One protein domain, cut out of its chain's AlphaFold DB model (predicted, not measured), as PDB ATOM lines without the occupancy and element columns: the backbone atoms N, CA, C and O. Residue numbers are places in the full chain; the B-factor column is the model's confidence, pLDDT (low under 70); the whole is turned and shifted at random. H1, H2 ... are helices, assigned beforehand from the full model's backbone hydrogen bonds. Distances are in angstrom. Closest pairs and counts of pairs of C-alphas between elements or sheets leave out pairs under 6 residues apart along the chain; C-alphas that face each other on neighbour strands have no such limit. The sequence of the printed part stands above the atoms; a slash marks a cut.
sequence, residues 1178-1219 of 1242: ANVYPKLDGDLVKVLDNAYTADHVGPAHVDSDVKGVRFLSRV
ATOM      1  N   ALA A1178     243.157 202.777 203.085       85.19
ATOM      2  CA  ALA A1178     242.172 203.422 203.951       85.19
ATOM      3  C   ALA A1178     240.829 203.664 203.238       85.19
ATOM      4  O   ALA A1178     239.776 203.534 203.860       85.19
ATOM      5  N   ASN A1179     240.857 203.974 201.938       84.81
ATOM      6  CA  ASN A1179     239.659 204.199 201.127       84.81
ATOM      7  C   ASN A1179     239.022 202.874 200.693       84.81
ATOM      8  O   ASN A1179     237.801 202.735 200.687       84.81
ATOM      9  N   VAL A1180     239.849 201.888 200.333       82.88
ATOM     10  CA  VAL A1180     239.385 200.579 199.843       82.88
ATOM     11  C   VAL A1180     238.895 199.687 200.989       82.88
ATOM     12  O   VAL A1180     237.918 198.950 200.833       82.88
ATOM     13  N   TYR A1181     239.534 199.784 202.159       83.31
ATOM     14  CA  TYR A1181     239.258 198.989 203.355       83.31
ATOM     15  C   TYR A1181     239.060 199.896 204.587       83.31
ATOM     16  O   TYR A1181     239.937 199.972 205.449       83.31
ATOM     17  N   PRO A1182     237.877 200.519 204.761       78.19
ATOM     18  CA  PRO A1182     237.646 201.552 205.785       78.19
ATOM     19  C   PRO A1182     237.818 201.104 207.248       78.19
ATOM     20  O   PRO A1182     237.809 201.927 208.158       78.19
ATOM     21  N   LYS A1183     237.924 199.792 207.498       84.25
ATOM     22  CA  LYS A1183     238.108 199.191 208.831       84.25
ATOM     23  C   LYS A1183     239.513 198.613 209.048       84.25
ATOM     24  O   LYS A1183     239.736 197.950 210.061       84.25
ATOM     25  N   LEU A1184     240.429 198.796 208.095       82.56
ATOM     26  CA  LEU A1184     241.806 198.327 208.206       82.56
ATOM     27  C   LEU A1184     242.590 199.215 209.185       82.56
ATOM     28  O   LEU A1184     242.428 200.431 209.198       82.56
ATOM     29  N   ASP A1185     243.430 198.598 210.017       89.06
ATOM     30  CA  ASP A1185     244.269 199.320 210.978       89.06
ATOM     31  C   ASP A1185     245.232 200.295 210.275       89.06
ATOM     32  O   ASP A1185     245.781 199.985 209.217       89.06
ATOM     33  N   GLY A1186     245.464 201.465 210.877       83.81
ATOM     34  CA  GLY A1186     246.236 202.548 210.260       83.81
ATOM     35  C   GLY A1186     247.701 202.211 209.961       83.81
ATOM     36  O   GLY A1186     248.268 202.774 209.023       83.81
ATOM     37  N   ASP A1187     248.326 201.291 210.698       84.69
ATOM     38  CA  ASP A1187     249.682 200.835 210.375       84.69
ATOM     39  C   ASP A1187     249.670 199.762 209.278       84.69
ATOM     40  O   ASP A1187     250.576 199.733 208.440       84.69
ATOM     41  N   LEU A1188     248.614 198.943 209.196       83.44
ATOM     42  CA  LEU A1188     248.409 198.007 208.084       83.44
ATOM     43  C   LEU A1188     248.084 198.723 206.768       83.44
ATOM     44  O   LEU A1188     248.555 198.282 205.721       83.44
ATOM     45  N   VAL A1189     247.357 199.844 206.819       86.69
ATOM     46  CA  VAL A1189     247.136 200.727 205.662       86.69
ATOM     47  C   VAL A1189     248.475 201.168 205.072       86.69
ATOM     48  O   VAL A1189     248.719 200.938 203.893       86.69
ATOM     49  N   LYS A1190     249.392 201.707 205.888       86.31
ATOM     50  CA  LYS A1190     250.714 202.163 205.413       86.31
ATOM     51  C   LYS A1190     251.540 201.034 204.799       86.31
ATOM     52  O   LYS A1190     252.256 201.255 203.827       86.31
ATOM     53  N   VAL A1191     251.484 199.835 205.385       87.06
ATOM     54  CA  VAL A1191     252.199 198.666 204.852       87.06
ATOM     55  C   VAL A1191     251.644 198.279 203.484       87.06
ATOM     56  O   VAL A1191     252.431 198.056 202.565       87.06
ATOM     57  N   LEU A1192     250.319 198.223 203.338       84.75
ATOM     58  CA  LEU A1192     249.672 197.844 202.085       84.75
ATOM     59  C   LEU A1192     249.878 198.905 200.994       84.75
ATOM     60  O   LEU A1192     250.230 198.553 199.872       84.75
ATOM     61  N   ASP A1193     249.767 200.183 201.350       88.00
ATOM     62  CA  ASP A1193     250.007 201.327 200.465       88.00
ATOM     63  C   ASP A1193     251.443 201.345 199.930       88.00
ATOM     64  O   ASP A1193     251.666 201.441 198.721       88.00
ATOM     65  N   ASN A1194     252.435 201.179 200.812       88.00
ATOM     66  CA  ASN A1194     253.840 201.106 200.411       88.00
ATOM     67  C   ASN A1194     254.127 199.867 199.553       88.00
ATOM     68  O   ASN A1194     254.929 199.940 198.626       88.00
ATOM     69  N   ALA A1195     253.489 198.732 199.854       85.56
ATOM     70  CA  ALA A1195     253.686 197.498 199.102       85.56
ATOM     71  C   ALA A1195     253.107 197.588 197.680       85.56
ATOM     72  O   ALA A1195     253.760 197.130 196.745       85.56
ATOM     73  N   TYR A1196     251.931 198.201 197.506       84.12
ATOM     74  CA  TYR A1196     251.347 198.466 196.186       84.12
ATOM     75  C   TYR A1196     252.160 199.502 195.402       84.12
ATOM     76  O   TYR A1196     252.433 199.308 194.222       84.12
ATOM     77  N   THR A1197     252.614 200.572 196.063       85.62
ATOM     78  CA  THR A1197     253.446 201.614 195.429       85.62
ATOM     79  C   THR A1197     254.798 201.067 194.959       85.62
ATOM     80  O   THR A1197     255.340 201.523 193.959       85.62
ATOM     81  N   ALA A1198     255.350 200.083 195.671       84.94
ATOM     82  CA  ALA A1198     256.610 199.436 195.317       84.94
ATOM     83  C   ALA A1198     256.462 198.266 194.320       84.94
ATOM     84  O   ALA A1198     257.466 197.612 194.049       84.94
ATOM     85  N   ASP A1199     255.254 197.976 193.811       84.06
ATOM     86  CA  ASP A1199     254.966 196.801 192.963       84.06
ATOM     87  C   ASP A1199     255.464 195.494 193.617       84.06
ATOM     88  O   ASP A1199     256.156 194.676 193.021       84.06
ATOM     89  N   HIS A1200     255.201 195.344 194.921       84.50
ATOM     90  CA  HIS A1200     255.525 194.135 195.689       84.50
ATOM     91  C   HIS A1200     254.295 193.245 195.933       84.50
ATOM     92  O   HIS A1200     254.447 192.104 196.373       84.50
ATOM     93  N   VAL A1201     253.086 193.771 195.712       77.81
ATOM     94  CA  VAL A1201     251.778 193.097 195.813       77.81
ATOM     95  C   VAL A1201     250.848 193.668 194.737       77.81
ATOM     96  O   VAL A1201     250.984 194.832 194.377       77.81
ATOM     97  N   GLY A1202     249.911 192.866 194.227       72.81
ATOM     98  CA  GLY A1202     249.006 193.267 193.140       72.81
ATOM     99  C   GLY A1202     248.825 192.170 192.081       72.81
ATOM    100  O   GLY A1202     249.343 191.066 192.270       72.81
ATOM    101  N   PRO A1203     248.118 192.447 190.968       68.94
ATOM    102  CA  PRO A1203     247.751 191.446 189.954       68.94
ATOM    103  C   PRO A1203     248.936 190.620 189.422       68.94
ATOM    104  O   PRO A1203     248.846 189.400 189.319       68.94
ATOM    105  N   ALA A1204     250.104 191.238 189.221       73.12
ATOM    106  CA  ALA A1204     251.323 190.555 188.766       73.12
ATOM    107  C   ALA A1204     251.920 189.554 189.784       73.12
ATOM    108  O   ALA A1204     252.816 188.775 189.454       73.12
ATOM    109  N   HIS A1205     251.449 189.561 191.034       81.62
ATOM    110  CA  HIS A1205     251.984 188.758 192.137       81.62
ATOM    111  C   HIS A1205     250.983 187.744 192.698       81.62
ATOM    112  O   HIS A1205     251.239 187.133 193.745       81.62
ATOM    113  N   VAL A1206     249.870 187.513 191.991       74.94
ATOM    114  CA  VAL A1206     248.860 186.511 192.360       74.94
ATOM    115  C   VAL A1206     249.437 185.104 192.484       74.94
ATOM    116  O   VAL A1206     248.859 184.303 193.199       74.94
ATOM    117  N   ASP A1207     250.592 184.796 191.892       77.75
ATOM    118  CA  ASP A1207     251.251 183.486 192.002       77.75
ATOM    119  C   ASP A1207     252.607 183.513 192.724       77.75
ATOM    120  O   ASP A1207     253.360 182.547 192.664       77.75
ATOM    121  N   SER A1208     252.903 184.574 193.485       82.81
ATOM    122  CA  SER A1208     254.192 184.733 194.179       82.81
ATOM    123  C   SER A1208     254.596 183.523 195.048       82.81
ATOM    124  O   SER A1208     253.796 182.962 195.806       82.81
ATOM    125  N   ASP A1209     255.883 183.165 195.022       83.69
ATOM    126  CA  ASP A1209     256.462 182.141 195.907       83.69
ATOM    127  C   ASP A1209     256.420 182.558 197.389       83.69
ATOM    128  O   ASP A1209     256.431 181.722 198.304       83.69
ATOM    129  N   VAL A1210     256.309 183.864 197.649       85.62
ATOM    130  CA  VAL A1210     256.144 184.422 198.988       85.62
ATOM    131  C   VAL A1210     254.667 184.357 199.373       85.62
ATOM    132  O   VAL A1210     253.849 185.168 198.947       85.62
ATOM    133  N   LYS A1211     254.320 183.403 200.248       79.06
ATOM    134  CA  LYS A1211     252.930 183.117 200.666       79.06
ATOM    135  C   LYS A1211     252.130 184.354 201.099       79.06
ATOM    136  O   LYS A1211     250.939 184.411 200.820       79.06
ATOM    137  N   GLY A1212     252.769 185.311 201.779       79.44
ATOM    138  CA  GLY A1212     252.129 186.554 202.229       79.44
ATOM    139  C   GLY A1212     251.795 187.504 201.078       79.44
ATOM    140  O   GLY A1212     250.666 187.969 200.993       79.44
ATOM    141  N   VAL A1213     252.735 187.719 200.154       80.62
ATOM    142  CA  VAL A1213     252.520 188.511 198.930       80.62
ATOM    143  C   VAL A1213     251.439 187.874 198.073       80.62
ATOM    144  O   VAL A1213     250.515 188.553 197.644       80.62
ATOM    145  N   ARG A1214     251.502 186.551 197.898       83.19
ATOM    146  CA  ARG A1214     250.495 185.798 197.156       83.19
ATOM    147  C   ARG A1214     249.108 185.915 197.773       83.19
ATOM    148  O   ARG A1214     248.136 186.088 197.056       83.19
ATOM    149  N   PHE A1215     249.011 185.818 199.100       78.38
ATOM    150  CA  PHE A1215     247.749 186.011 199.807       78.38
ATOM    151  C   PHE A1215     247.217 187.426 199.576       78.38
ATOM    152  O   PHE A1215     246.108 187.553 199.080       78.38
ATOM    153  N   LEU A1216     248.022 188.459 199.849       76.19
ATOM    154  CA  LEU A1216     247.641 189.870 199.697       76.19
ATOM    155  C   LEU A1216     247.280 190.249 198.257       76.19
ATOM    156  O   LEU A1216     246.406 191.080 198.050       76.19
ATOM    157  N   SER A1217     247.911 189.605 197.279       75.19
ATOM    158  CA  SER A1217     247.637 189.803 195.852       75.19
ATOM    159  C   SER A1217     246.388 189.057 195.374       75.19
ATOM    160  O   SER A1217     245.839 189.406 194.341       75.19
ATOM    161  N   ARG A1218     245.928 188.040 196.120       69.25
ATOM    162  CA  ARG A1218     244.723 187.241 195.827       69.25
ATOM    163  C   ARG A1218     243.507 187.614 196.670       69.25
ATOM    164  O   ARG A1218     242.461 187.006 196.462       69.25
ATOM    165  N   VAL A1219     243.629 188.501 197.663       60.28
ATOM    166  CA  VAL A1219     242.488 188.873 198.516       60.28
ATOM    167  C   VAL A1219     241.408 189.491 197.622       60.28
ATOM    168  O   VAL A1219     241.630 190.588 197.110       60.28
TER     169      VAL A1219
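AT A GLANCE: This is residues 1178 to 1219 of the 1242 residues of an uncharacterized protein of Desulfovibrio sp. G11 (UniProt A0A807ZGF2). Two separate helices follow one another along the length of a small, elongated domain: H1 fills one part, H2 the other, and residues 1198 to 1210 make a long loop that swings round from the end of H1 to the start of H2. Residues 1178 to 1185 curl beside the start of H1, at the end of the length away from H2. The 42 printed residues hold two named helices, in the order H1, H2, and no named strand; the class is all helix, though under half of the residues, 20 of 42, are in named elements. The whole is compact, with a radius of gyration of the C-alphas of 10.3 A, and spans 27 by 18 by 14 A.

HOW THE PARTS SIT: Start at Ala 1178 and pass residues 1178 to 1185 to reach H1, residues 1186 to 1197. Beyond it, residues 1198 to 1210 form a long link of 13 residues to H2, residues 1211 to 1218. H1 and H2 are near each other, with no pair of C-alphas within 8 A and 5 pairs within 10 A. In both helices every O i to N i+4 pair is within hydrogen-bond range.

IN THESE COORDINATES: Find C-alpha 1186 at (246.236, 202.548, 210.260); from there H1 runs 16.5 A to C-alpha 1197 at (253.446, 201.614, 195.429). Then look for C-alpha 1211 at (252.930, 183.117, 200.666), where H2 begins its 10.4 A to C-alpha 1218 at (244.723, 187.241, 195.827).

THE WHOLE: The two C-alphas farthest apart are those of Pro 1182 and Asp 1209, at 28.8 A. The printed part has no cut. The mean pLDDT of the printed part is 81.3; look at residue 1203 and residues 1218 to 1219 for values under 70, where the model's confidence is low.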